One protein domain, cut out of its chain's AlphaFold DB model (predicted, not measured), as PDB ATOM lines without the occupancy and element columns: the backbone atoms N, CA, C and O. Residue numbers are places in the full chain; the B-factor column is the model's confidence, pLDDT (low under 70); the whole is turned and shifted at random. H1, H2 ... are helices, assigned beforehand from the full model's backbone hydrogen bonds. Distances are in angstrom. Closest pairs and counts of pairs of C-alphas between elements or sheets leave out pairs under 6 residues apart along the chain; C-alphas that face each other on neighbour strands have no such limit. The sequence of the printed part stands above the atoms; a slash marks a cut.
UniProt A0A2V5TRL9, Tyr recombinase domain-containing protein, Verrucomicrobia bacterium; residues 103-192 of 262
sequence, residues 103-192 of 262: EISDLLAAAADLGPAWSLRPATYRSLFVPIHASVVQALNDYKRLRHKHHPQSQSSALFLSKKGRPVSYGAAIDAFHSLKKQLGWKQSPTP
ATOM      1  N   GLU A 103     -31.670  12.765   2.339       71.62
ATOM      2  CA  GLU A 103     -32.675  11.724   2.079       71.62
ATOM      3  C   GLU A 103     -32.796  11.356   0.593       71.62
ATOM      4  O   GLU A 103     -33.097  10.212   0.256       71.62
ATOM      5  N   ILE A 104     -32.566  12.312  -0.317       68.94
ATOM      6  CA  ILE A 104     -32.494  12.019  -1.757       68.94
ATOM      7  C   ILE A 104     -31.250  11.178  -2.059       68.94
ATOM      8  O   ILE A 104     -31.343  10.217  -2.820       68.94
ATOM      9  N   SER A 105     -30.103  11.521  -1.470       72.88
ATOM     10  CA  SER A 105     -28.863  10.753  -1.620       72.88
ATOM     11  C   SER A 105     -29.020   9.326  -1.092       72.88
ATOM     12  O   SER A 105     -28.693   8.374  -1.798       72.88
ATOM     13  N   ASP A 106     -29.618   9.166   0.088       77.81
ATOM     14  CA  ASP A 106     -29.862   7.873   0.729       77.81
ATOM     15  C   ASP A 106     -30.812   7.003  -0.106       77.81
ATOM     16  O   ASP A 106     -30.573   5.809  -0.282       77.81
ATOM     17  N   LEU A 107     -31.858   7.595  -0.703       72.69
ATOM     18  CA  LEU A 107     -32.742   6.885  -1.637       72.69
ATOM     19  C   LEU A 107     -32.006   6.392  -2.878       72.69
ATOM     20  O   LEU A 107     -32.274   5.287  -3.347       72.69
ATOM     21  N   LEU A 108     -31.115   7.213  -3.436       75.62
ATOM     22  CA  LEU A 108     -30.337   6.842  -4.615       75.62
ATOM     23  C   LEU A 108     -29.309   5.750  -4.295       75.62
ATOM     24  O   LEU A 108     -29.107   4.869  -5.133       75.62
ATOM     25  N   ALA A 109     -28.703   5.793  -3.106       79.94
ATOM     26  CA  ALA A 109     -27.796   4.763  -2.610       79.94
ATOM     27  C   ALA A 109     -28.540   3.439  -2.388       79.94
ATOM     28  O   ALA A 109     -28.217   2.450  -3.036       79.94
ATOM     29  N   ALA A 110     -29.628   3.438  -1.614       78.88
ATOM     30  CA  ALA A 110     -30.422   2.231  -1.368       78.88
ATOM     31  C   ALA A 110     -31.046   1.650  -2.650       78.88
ATOM     32  O   ALA A 110     -31.205   0.437  -2.783       78.88
ATOM     33  N   ALA A 111     -31.380   2.494  -3.634       74.75
ATOM     34  CA  ALA A 111     -31.831   2.026  -4.941       74.75
ATOM     35  C   ALA A 111     -30.759   1.227  -5.689       74.75
ATOM     36  O   ALA A 111     -31.131   0.338  -6.453       74.75
ATOM     37  N   ALA A 112     -29.467   1.490  -5.470       75.62
ATOM     38  CA  ALA A 112     -28.383   0.699  -6.052       75.62
ATOM     39  C   ALA A 112     -28.355  -0.746  -5.518       75.62
ATOM     40  O   ALA A 112     -28.011  -1.658  -6.269       75.62
ATOM     41  N   ASP A 113     -28.822  -0.958  -4.286       80.12
ATOM     42  CA  ASP A 113     -28.778  -2.248  -3.586       80.12
ATOM     43  C   ASP A 113     -30.052  -3.097  -3.780       80.12
ATOM     44  O   ASP A 113     -30.227  -4.159  -3.174       80.12
ATOM     45  N   LEU A 114     -30.983  -2.654  -4.634       78.44
ATOM     46  CA  LEU A 114     -32.216  -3.395  -4.905       78.44
ATOM     47  C   LEU A 114     -31.945  -4.690  -5.685       78.44
ATOM     48  O   LEU A 114     -31.732  -4.688  -6.892       78.44
ATOM     49  N   GLY A 115     -32.059  -5.836  -5.019       73.75
ATOM     50  CA  GLY A 115     -31.772  -7.123  -5.648       73.75
ATOM     51  C   GLY A 115     -32.711  -7.542  -6.805       73.75
ATOM     52  O   GLY A 115     -33.847  -7.058  -6.931       73.75
ATOM     53  N   PRO A 116     -32.285  -8.536  -7.610       69.50
ATOM     54  CA  PRO A 116     -30.907  -9.021  -7.735       69.50
ATOM     55  C   PRO A 116     -30.050  -8.070  -8.594       69.50
ATOM     56  O   PRO A 116     -30.574  -7.424  -9.503       69.50
ATOM     57  N   ALA A 117     -28.738  -8.005  -8.326       65.12
ATOM     58  CA  ALA A 117     -27.797  -7.048  -8.937       65.12
ATOM     59  C   ALA A 117     -27.710  -7.133 -10.473       65.12
ATOM     60  O   ALA A 117     -27.448  -6.140 -11.144       65.12
ATOM     61  N   TRP A 118     -27.992  -8.307 -11.043       67.69
ATOM     62  CA  TRP A 118     -28.066  -8.523 -12.491       67.69
ATOM     63  C   TRP A 118     -29.373  -8.022 -13.122       67.69
ATOM     64  O   TRP A 118     -29.557  -8.131 -14.327       67.69
ATOM     65  N   SER A 119     -30.334  -7.525 -12.344       75.75
ATOM     66  CA  SER A 119     -31.600  -7.040 -12.891       75.75
ATOM     67  C   SER A 119     -31.537  -5.556 -13.234       75.75
ATOM     68  O   SER A 119     -30.757  -4.791 -12.682       75.75
ATOM     69  N   LEU A 120     -32.454  -5.101 -14.085       77.31
ATOM     70  CA  LEU A 120     -32.629  -3.674 -14.376       77.31
ATOM     71  C   LEU A 120     -33.192  -2.863 -13.206       77.31
ATOM     72  O   LEU A 120     -33.372  -1.648 -13.318       77.31
ATOM     73  N   ARG A 121     -33.523  -3.530 -12.100       75.12
ATOM     74  CA  ARG A 121     -34.261  -2.959 -10.985       75.12
ATOM     75  C   ARG A 121     -33.494  -1.814 -10.308       75.12
ATOM     76  O   ARG A 121     -34.098  -0.747 -10.203       75.12
ATOM     77  N   PRO A 122     -32.201  -1.946  -9.945       77.75
ATOM     78  CA  PRO A 122     -31.456  -0.843  -9.343       77.75
ATOM     79  C   PRO A 122     -31.404   0.402 -10.225       77.75
ATOM     80  O   PRO A 122     -31.765   1.507  -9.817       77.75
ATOM     81  N   ALA A 123     -31.016   0.206 -11.487       73.00
ATOM     82  CA  ALA A 123     -30.823   1.298 -12.428       73.00
ATOM     83  C   ALA A 123     -32.151   1.983 -12.803       73.00
ATOM     84  O   ALA A 123     -32.190   3.199 -12.986       73.00
ATOM     85  N   THR A 124     -33.262   1.234 -12.837       73.44
ATOM     86  CA  THR A 124     -34.612   1.789 -13.037       73.44
ATOM     87  C   THR A 124     -34.970   2.772 -11.928       73.44
ATOM     88  O   THR A 124     -35.374   3.899 -12.205       73.44
ATOM     89  N   TYR A 125     -34.813   2.367 -10.666       71.56
ATOM     90  CA  TYR A 125     -35.268   3.178  -9.536       71.56
ATOM     91  C   TYR A 125     -34.363   4.371  -9.242       71.56
ATOM     92  O   TYR A 125     -34.869   5.412  -8.829       71.56
ATOM     93  N   ARG A 126     -33.067   4.290  -9.576       72.31
ATOM     94  CA  ARG A 126     -32.170   5.459  -9.576       72.31
ATOM     95  C   ARG A 126     -32.543   6.511 -10.632       72.31
ATOM     96  O   ARG A 126     -32.204   7.679 -10.474       72.31
ATOM     97  N   SER A 127     -33.255   6.115 -11.687       66.81
ATOM     98  CA  SER A 127     -33.544   6.954 -12.858       66.81
ATOM     99  C   SER A 127     -34.898   7.684 -12.824       66.81
ATOM    100  O   SER A 127     -35.189   8.478 -13.717       66.81
ATOM    101  N   LEU A 128     -35.760   7.417 -11.838       66.94
ATOM    102  CA  LEU A 128     -37.180   7.813 -11.854       66.94
ATOM    103  C   LEU A 128     -37.497   9.231 -11.321       66.94
ATOM    104  O   LEU A 128     -38.663   9.531 -11.059       66.94
ATOM    105  N   PHE A 129     -36.522  10.141 -11.203       54.50
ATOM    106  CA  PHE A 129     -36.739  11.482 -10.628       54.50
ATOM    107  C   PHE A 129     -36.380  12.614 -11.612       54.50
ATOM    108  O   PHE A 129     -35.294  12.646 -12.176       54.50
ATOM    109  N   VAL A 130     -37.312  13.545 -11.849       44.34
ATOM    110  CA  VAL A 130     -37.282  14.563 -12.930       44.34
ATOM    111  C   VAL A 130     -37.403  15.963 -12.298       44.34
ATOM    112  O   VAL A 130     -38.279  16.107 -11.442       44.34
ATOM    113  N   PRO A 131     -36.637  17.026 -12.667       49.41
ATOM    114  CA  PRO A 131     -35.621  17.203 -13.719       49.41
ATOM    115  C   PRO A 131     -34.291  16.540 -13.421       49.41
ATOM    116  O   PRO A 131     -33.882  16.385 -12.274       49.41
ATOM    117  N   ILE A 132     -33.621  16.190 -14.510       55.56
ATOM    118  CA  ILE A 132     -32.544  15.221 -14.529       55.56
ATOM    119  C   ILE A 132     -31.248  15.920 -14.109       55.56
ATOM    120  O   ILE A 132     -30.518  16.472 -14.927       55.56
ATOM    121  N   HIS A 133     -30.989  15.929 -12.801       56.50
ATOM    122  CA  HIS A 133     -29.663  16.201 -12.252       56.50
ATOM    123  C   HIS A 133     -28.635  15.283 -12.939       56.50
ATOM    124  O   HIS A 133     -28.991  14.175 -13.344       56.50
ATOM    125  N   ALA A 134     -27.370  15.700 -13.061       59.44
ATOM    126  CA  ALA A 134     -26.344  14.918 -13.769       59.44
ATOM    127  C   ALA A 134     -26.258  13.457 -13.275       59.44
ATOM    128  O   ALA A 134     -26.088  12.535 -14.068       59.44
ATOM    129  N   SER A 135     -26.507  13.228 -11.981       61.06
ATOM    130  CA  SER A 135     -26.593  11.880 -11.400       61.06
ATOM    131  C   SER A 135     -27.739  11.020 -11.956       61.06
ATOM    132  O   SER A 135     -27.581   9.809 -12.087       61.06
ATOM    133  N   VAL A 136     -28.879  11.615 -12.317       64.69
ATOM    134  CA  VAL A 136     -30.008  10.906 -12.944       64.69
ATOM    135  C   VAL A 136     -29.718  10.641 -14.425       64.69
ATOM    136  O   VAL A 136     -30.087   9.582 -14.925       64.69
ATOM    137  N   VAL A 137     -29.003  11.538 -15.121       72.44
ATOM    138  CA  VAL A 137     -28.529  11.281 -16.499       72.44
ATOM    139  C   VAL A 137     -27.607  10.063 -16.495       72.44
ATOM    140  O   VAL A 137     -27.784   9.151 -17.302       72.44
ATOM    141  N   GLN A 138     -26.673  10.019 -15.543       72.56
ATOM    142  CA  GLN A 138     -25.773   8.887 -15.366       72.56
ATOM    143  C   GLN A 138     -26.549   7.593 -15.087       72.56
ATOM    144  O   GLN A 138     -26.360   6.608 -15.798       72.56
ATOM    145  N   ALA A 139     -27.495   7.618 -14.142       73.56
ATOM    146  CA  ALA A 139     -28.332   6.461 -13.826       73.56
ATOM    147  C   ALA A 139     -29.158   5.968 -15.030       73.56
ATOM    148  O   ALA A 139     -29.279   4.761 -15.242       73.56
ATOM    149  N   LEU A 140     -29.684   6.883 -15.853       80.69
ATOM    150  CA  LEU A 140     -30.425   6.551 -17.075       80.69
ATOM    151  C   LEU A 140     -29.526   5.917 -18.139       80.69
ATOM    152  O   LEU A 140     -29.958   5.004 -18.844       80.69
ATOM    153  N   ASN A 141     -28.285   6.385 -18.267       82.56
ATOM    154  CA  ASN A 141     -27.312   5.802 -19.186       82.56
ATOM    155  C   ASN A 141     -26.887   4.402 -18.728       82.56
ATOM    156  O   ASN A 141     -26.878   3.471 -19.538       82.56
ATOM    157  N   ASP A 142     -26.632   4.221 -17.432       80.38
ATOM    158  CA  ASP A 142     -26.369   2.910 -16.829       80.38
ATOM    159  C   ASP A 142     -27.548   1.957 -17.063       80.38
ATOM    160  O   ASP A 142     -27.366   0.822 -17.513       80.38
ATOM    161  N   TYR A 143     -28.774   2.448 -16.855       86.19
ATOM    162  CA  TYR A 143     -30.000   1.706 -17.116       86.19
ATOM    163  C   TYR A 143     -30.111   1.265 -18.579       86.19
ATOM    164  O   TYR A 143     -30.386   0.094 -18.842       86.19
ATOM    165  N   LYS A 144     -29.885   2.169 -19.541       84.88
ATOM    166  CA  LYS A 144     -29.962   1.849 -20.976       84.88
ATOM    167  C   LYS A 144     -28.960   0.763 -21.367       84.88
ATOM    168  O   LYS A 144     -29.335  -0.158 -22.094       84.88
ATOM    169  N   ARG A 145     -27.727   0.828 -20.845       85.88
ATOM    170  CA  ARG A 145     -26.698  -0.202 -21.069       85.88
ATOM    171  C   ARG A 145     -27.138  -1.562 -20.540       85.88
ATOM    172  O   ARG A 145     -27.107  -2.548 -21.274       85.88
ATOM    173  N   LEU A 146     -27.614  -1.610 -19.298       84.69
ATOM    174  CA  LEU A 146     -28.115  -2.849 -18.710       84.69
ATOM    175  C   LEU A 146     -29.340  -3.371 -19.474       84.69
ATOM    176  O   LEU A 146     -29.439  -4.571 -19.717       84.69
ATOM    177  N   ARG A 147     -30.260  -2.495 -19.902       85.12
ATOM    178  CA  ARG A 147     -31.447  -2.884 -20.681       85.12
ATOM    179  C   ARG A 147     -31.043  -3.570 -21.975       85.12
ATOM    180  O   ARG A 147     -31.605  -4.611 -22.294       85.12
ATOM    181  N   HIS A 148     -30.074  -3.003 -22.687       84.00
ATOM    182  CA  HIS A 148     -29.565  -3.594 -23.917       84.00
ATOM    183  C   HIS A 148     -28.928  -4.968 -23.664       84.00
ATOM    184  O   HIS A 148     -29.217  -5.910 -24.393       84.00
ATOM    185  N   LYS A 149     -28.160  -5.120 -22.575       84.81
ATOM    186  CA  LYS A 149     -27.542  -6.398 -22.187       84.81
ATOM    187  C   LYS A 149     -28.562  -7.477 -21.797       84.81
ATOM    188  O   LYS A 149     -28.432  -8.621 -22.212       84.81
ATOM    189  N   HIS A 150     -29.556  -7.136 -20.976       83.69
ATOM    190  CA  HIS A 150     -30.492  -8.112 -20.397       83.69
ATOM    191  C   HIS A 150     -31.725  -8.381 -21.263       83.69
ATOM    192  O   HIS A 150     -32.350  -9.433 -21.135       83.69
ATOM    193  N   HIS A 151     -32.092  -7.444 -22.133       83.44
ATOM    194  CA  HIS A 151     -33.243  -7.566 -23.022       83.44
ATOM    195  C   HIS A 151     -32.910  -7.097 -24.455       83.44
ATOM    196  O   HIS A 151     -33.579  -6.194 -24.967       83.44
ATOM    197  N   PRO A 152     -31.909  -7.709 -25.121       76.56
ATOM    198  CA  PRO A 152     -31.418  -7.269 -26.433       76.56
ATOM    199  C   PRO A 152     -32.488  -7.330 -27.532       76.56
ATOM    200  O   PRO A 152     -32.494  -6.497 -28.429       76.56
ATOM    201  N   GLN A 153     -33.434  -8.268 -27.426       75.50
ATOM    202  CA  GLN A 153     -34.519  -8.479 -28.395       75.50
ATOM    203  C   GLN A 153     -35.861  -7.854 -27.968       75.50
ATOM    204  O   GLN A 153     -36.908  -8.176 -28.530       75.50
ATOM    205  N   SER A 154     -35.893  -6.997 -26.937       72.56
ATOM    206  CA  SER A 154     -37.166  -6.434 -26.474       72.56
ATOM    207  C   SER A 154     -37.782  -5.496 -27.509       72.56
ATOM    208  O   SER A 154     -37.235  -4.433 -27.793       72.56
ATOM    209  N   GLN A 155     -38.983  -5.841 -27.973       74.12
ATOM    210  CA  GLN A 155     -39.799  -4.987 -28.841       74.12
ATOM    211  C   GLN A 155     -40.608  -3.924 -28.075       74.12
ATOM    212  O   GLN A 155     -41.377  -3.168 -28.662       74.12
ATOM    213  N   SER A 156     -40.466  -3.850 -26.747       77.31
ATOM    214  CA  SER A 156     -41.194  -2.874 -25.935       77.31
ATOM    215  C   SER A 156     -40.630  -1.468 -26.137       77.31
ATOM    216  O   SER A 156     -39.464  -1.211 -25.822       77.31
ATOM    217  N   SER A 157     -41.480  -0.534 -26.572       79.81
ATOM    218  CA  SER A 157     -41.160   0.899 -26.664       79.81
ATOM    219  C   SER A 157     -41.066   1.589 -25.296       79.81
ATOM    220  O   SER A 157     -40.606   2.727 -25.202       79.81
ATOM    221  N   ALA A 158     -41.478   0.913 -24.216       83.94
ATOM    222  CA  ALA A 158     -41.362   1.451 -22.868       83.94
ATOM    223  C   ALA A 158     -39.890   1.561 -22.450       83.94
ATOM    224  O   ALA A 158     -39.124   0.599 -22.563       83.94
ATOM    225  N   LEU A 159     -39.523   2.724 -21.897       83.31
ATOM    226  CA  LEU A 159     -38.170   2.960 -21.399       83.31
ATOM    227  C   LEU A 159     -37.828   1.973 -20.279       83.31
ATOM    228  O   LEU A 159     -36.841   1.261 -20.401       83.31
ATOM    229  N   PHE A 160     -38.660   1.894 -19.233       85.56
ATOM    230  CA  PHE A 160     -38.413   1.040 -18.069       85.56
ATOM    231  C   PHE A 160     -39.095  -0.324 -18.178       85.56
ATOM    232  O   PHE A 160     -40.324  -0.427 -18.243       85.56
ATOM    233  N   LEU A 161     -38.284  -1.378 -18.122       86.44
ATOM    234  CA  LEU A 161     -38.701  -2.775 -18.173       86.44
ATOM    235  C   LEU A 161     -38.470  -3.482 -16.834       86.44
ATOM    236  O   LEU A 161     -37.439  -3.333 -16.183       86.44
ATOM    237  N   SER A 162     -39.452  -4.286 -16.444       83.75
ATOM    238  CA  SER A 162     -39.336  -5.274 -15.378       83.75
ATOM    239  C   SER A 162     -38.370  -6.392 -15.776       83.75
ATOM    240  O   SER A 162     -38.089  -6.590 -16.953       83.75
ATOM    241  N   LYS A 163     -37.968  -7.218 -14.804       78.06
ATOM    242  CA  LYS A 163     -37.167  -8.436 -15.029       78.06
ATOM    243  C   LYS A 163     -37.718  -9.388 -16.104       78.06
ATOM    244  O   LYS A 163     -36.962 -10.163 -16.669       78.06
ATOM    245  N   LYS A 164     -39.027  -9.350 -16.381       81.44
ATOM    246  CA  LYS A 164     -39.682 -10.169 -17.417       81.44
ATOM    247  C   LYS A 164     -39.730  -9.472 -18.788       81.44
ATOM    248  O   LYS A 164     -40.515  -9.878 -19.635       81.44
ATOM    249  N   GLY A 165     -39.009  -8.364 -18.982       80.75
ATOM    250  CA  GLY A 165     -39.024  -7.578 -20.221       80.75
ATOM    251  C   GLY A 165     -40.318  -6.792 -20.481       80.75
ATOM    252  O   GLY A 165     -40.456  -6.168 -21.528       80.75
ATOM    253  N   ARG A 166     -41.276  -6.798 -19.543       85.38
ATOM    254  CA  ARG A 166     -42.546  -6.050 -19.639       85.38
ATOM    255  C   ARG A 166     -42.408  -4.646 -19.056       85.38
ATOM    256  O   ARG A 166     -41.633  -4.511 -18.107       85.38
ATOM    257  N   PRO A 167     -43.186  -3.647 -19.513       86.75
ATOM    258  CA  PRO A 167     -43.204  -2.316 -18.907       86.75
ATOM    259  C   PRO A 167     -43.380  -2.374 -17.386       86.75
ATOM    260  O   PRO A 167     -44.204  -3.141 -16.877       86.75
ATOM    261  N   VAL A 168     -42.598  -1.580 -16.654       85.81
ATOM    262  CA  VAL A 168     -42.761  -1.460 -15.199       85.81
ATOM    263  C   VAL A 168     -44.126  -0.842 -14.905       85.81
ATOM    264  O   VAL A 168     -44.452   0.242 -15.385       85.81
ATOM    265  N   SER A 169     -44.936  -1.544 -14.113       83.12
ATOM    266  CA  SER A 169     -46.233  -1.038 -13.680       83.12
ATOM    267  C   SER A 169     -46.070  -0.001 -12.567       83.12
ATOM    268  O   SER A 169     -45.117  -0.038 -11.789       83.12
ATOM    269  N   TYR A 170     -47.046   0.900 -12.446       76.50
ATOM    270  CA  TYR A 170     -47.076   1.876 -11.355       76.50
ATOM    271  C   TYR A 170     -47.052   1.201  -9.972       76.50
ATOM    272  O   TYR A 170     -46.328   1.644  -9.087       76.50
ATOM    273  N   GLY A 171     -47.783   0.090  -9.805       78.69
ATOM    274  CA  GLY A 171     -47.778  -0.692  -8.562       78.69
ATOM    275  C   GLY A 171     -46.392  -1.239  -8.216       78.69
ATOM    276  O   GLY A 171     -45.912  -1.018  -7.111       78.69
ATOM    277  N   ALA A 172     -45.690  -1.826  -9.191       81.12
ATOM    278  CA  ALA A 172     -44.335  -2.334  -8.979       81.12
ATOM    279  C   ALA A 172     -43.349  -1.227  -8.563       81.12
ATOM    280  O   ALA A 172     -42.455  -1.473  -7.751       81.12
ATOM    281  N   ALA A 173     -43.530  -0.010  -9.087       80.31
ATOM    282  CA  ALA A 173     -42.718   1.135  -8.696       80.31
ATOM    283  C   ALA A 173     -43.001   1.608  -7.262       80.31
ATOM    284  O   ALA A 173     -42.070   1.937  -6.525       80.31
ATOM    285  N   ILE A 174     -44.270   1.592  -6.842       82.25
ATOM    286  CA  ILE A 174     -44.675   1.882  -5.460       82.25
ATOM    287  C   ILE A 174     -44.104   0.832  -4.497       82.25
ATOM    288  O   ILE A 174     -43.534   1.197  -3.470       82.25
ATOM    289  N   ASP A 175     -44.171  -0.453  -4.849       83.56
ATOM    290  CA  ASP A 175     -43.649  -1.548  -4.020       83.56
ATOM    291  C   ASP A 175     -42.130  -1.477  -3.847       83.56
ATOM    292  O   ASP A 175     -41.593  -1.704  -2.758       83.56
ATOM    293  N   ALA A 176     -41.414  -1.123  -4.916       84.31
ATOM    294  CA  ALA A 176     -39.982  -0.889  -4.829       84.31
ATOM    295  C   ALA A 176     -39.658   0.293  -3.918       84.31
ATOM    296  O   ALA A 176     -38.771   0.181  -3.077       84.31
ATOM    297  N   PHE A 177     -40.419   1.383  -4.007       84.38
ATOM    298  CA  PHE A 177     -40.256   2.505  -3.095       84.38
ATOM    299  C   PHE A 177     -40.544   2.126  -1.633       84.38
ATOM    300  O   PHE A 177     -39.841   2.557  -0.721       84.38
ATOM    301  N   HIS A 178     -41.547   1.282  -1.381       84.31
ATOM    302  CA  HIS A 178     -41.803   0.747  -0.042       84.31
ATOM    303  C   HIS A 178     -40.650  -0.119   0.475       84.31
ATOM    304  O   HIS A 178     -40.292  -0.010   1.646       84.31
ATOM    305  N   SER A 179     -40.034  -0.921  -0.397       84.31
ATOM    306  CA  SER A 179     -38.847  -1.714  -0.051       84.31
ATOM    307  C   SER A 179     -37.665  -0.820   0.331       84.31
ATOM    308  O   SER A 179     -37.030  -1.074   1.350       84.31
ATOM    309  N   LEU A 180     -37.444   0.272  -0.408       85.31
ATOM    310  CA  LEU A 180     -36.407   1.263  -0.097       85.31
ATOM    311  C   LEU A 180     -36.619   1.913   1.269       85.31
ATOM    312  O   LEU A 180     -35.702   1.952   2.081       85.31
ATOM    313  N   LYS A 181     -37.848   2.354   1.570       87.62
ATOM    314  CA  LYS A 181     -38.172   2.902   2.897       87.62
ATOM    315  C   LYS A 181     -37.878   1.915   4.021       87.62
ATOM    316  O   LYS A 181     -37.392   2.321   5.073       87.62
ATOM    317  N   LYS A 182     -38.198   0.633   3.806       85.44
ATOM    318  CA  LYS A 182     -37.955  -0.428   4.787       85.44
ATOM    319  C   LYS A 182     -36.457  -0.648   5.002       85.44
ATOM    320  O   LYS A 182     -36.038  -0.724   6.149       85.44
ATOM    321  N   GLN A 183     -35.671  -0.716   3.924       86.38
ATOM    322  CA  GLN A 183     -34.211  -0.866   3.988       86.38
ATOM    323  C   GLN A 183     -33.543   0.309   4.706       86.38
ATOM    324  O   GLN A 183     -32.669   0.098   5.534       86.38
ATOM    325  N   LEU A 184     -34.006   1.533   4.446       87.75
ATOM    326  CA  LEU A 184     -33.500   2.748   5.085       87.75
ATOM    327  C   LEU A 184     -34.025   2.961   6.519       87.75
ATOM    328  O   LEU A 184     -33.684   3.952   7.158       87.75
ATOM    329  N   GLY A 185     -34.894   2.081   7.029       86.75
ATOM    330  CA  GLY A 185     -35.445   2.193   8.384       86.75
ATOM    331  C   GLY A 185     -36.340   3.420   8.611       86.75
ATOM    332  O   GLY A 185     -36.535   3.842   9.750       86.75
ATOM    333  N   TRP A 186     -36.903   4.013   7.555       86.56
ATOM    334  CA  TRP A 186     -37.658   5.262   7.661       86.56
ATOM    335  C   TRP A 186     -39.032   5.064   8.314       86.56
ATOM    336  O   TRP A 186     -39.931   4.456   7.731       86.56
ATOM    337  N   LYS A 187     -39.220   5.657   9.500       80.00
ATOM    338  CA  LYS A 187     -40.481   5.649  10.278       80.00
ATOM    339  C   LYS A 187     -41.131   7.035  10.411       80.00
ATOM    340  O   LYS A 187     -41.901   7.286  11.330       80.00
ATOM    341  N   GLN A 188     -40.794   7.949   9.508       78.69
ATOM    342  CA  GLN A 188     -41.183   9.356   9.589       78.69
ATOM    343  C   GLN A 188     -42.697   9.566   9.389       78.69
ATOM    344  O   GLN A 188     -43.339   8.838   8.621       78.69
ATOM    345  N   SER A 189     -43.245  10.595  10.044       69.56
ATOM    346  CA  SER A 189     -44.613  11.088   9.843       69.56
ATOM    347  C   SER A 189     -44.566  12.534   9.326       69.56
ATOM    348  O   SER A 189     -43.968  13.376   9.996       69.56
ATOM    349  N   PRO A 190     -45.177  12.854   8.167       75.44
ATOM    350  CA  PRO A 190     -45.946  11.967   7.294       75.44
ATOM    351  C   PRO A 190     -45.086  10.908   6.600       75.44
ATOM    352  O   PRO A 190     -43.931  11.141   6.259       75.44
ATOM    353  N   THR A 191     -45.677   9.739   6.341       79.06
ATOM    354  CA  THR A 191     -44.978   8.649   5.655       79.06
ATOM    355  C   THR A 191     -44.558   9.078   4.243       79.06
ATOM    356  O   THR A 191     -45.437   9.399   3.439       79.06
ATOM    357  N   PRO A 192     -43.260   9.003   3.887       80.94
ATOM    358  CA  PRO A 192     -42.791   9.428   2.572       80.94
ATOM    359  C   PRO A 192     -43.390   8.583   1.433       80.94
ATOM    360  O   PRO A 192     -43.583   7.364   1.574       80.94
TER     361      PRO A 192
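This is residues 103 to 192 of the 262 residues of the protein "Tyr recombinase domain-containing protein" of Verrucomicrobia bacterium (UniProt A0A2V5TRL9). Three helices run up and down side by side in a row, H1, the short H2 and H3, with H2 in the middle, and a fourth helix, H4, runs crosswise to H1 and H2, meeting H1 through its residues 180 to 183. A long loop, residues 151 to 169, leads from the end of H3 back to the start of H4, and a tail, residues 184 to 192, follows H4. The printed part has 90 residues with four named helices, in the order H1, H2, H3, H4, and no named strand; its class is all helix. The whole is compact, with a radius of gyration of the C-alphas of 13.2 A, yet elongated in outline, spanning 44 by 26 by 21 A.

H1 is residues 103 to 112, 14.4 A from first to last C-alpha, and begins at C-alpha 103, (-32.675, 11.724, 2.079). H2 is residues 121 to 126. H3, the longest helix, is residues 134 to 150, measures 24.3 A and begins at C-alpha 134, (-26.344, 14.918, -13.769). H4 is residues 170 to 183, 20.2 A long, and ends at C-alpha 183, (-34.211, -0.866, 3.988).

H1 and H2 form a helical hairpin: they touch, closest at the C-alphas of Ala 112 and Pro 122, 4.8 A apart, and run opposite ways at a shallow tilt of 22 degrees. H2 and H3 form another helical hairpin, closest at the C-alphas of Ala 123 and Tyr 143, 4.8 A apart, opposite ways at a shallow tilt of 18 degrees. H1 and H3 are apart. H4 touches H1 with residues 180 to 183 alone; the closest C-alphas, of Ala 110 and Leu 180, are 6.2 A apart, and the lines are about perpendicular at 76 degrees. H4 and H2 are close but not clearly touching, with the C-alphas of Tyr 125 and Ala 173 closest at 7.8 A, and about perpendicular at 83 degrees. H3 and H4 are apart. In H1, H2, H3 and H4 every O i to N i+4 pair is within hydrogen-bond range.

The two C-alphas farthest apart are those of Gln 153 and Ser 189, at 44.1 A, while the first and last printed C-alphas, of Glu 103 and Pro 192, are 10.4 A apart. The printed part has no cut. The links from H1 to H2 and from H2 to H3 are short; the link from H3 to H4, 19 residues, is long. The mean pLDDT of the printed part is 77.0, and it is under 70 at residue 104, residues 116 to 118, residues 127 to 136 and residue 189 of this model.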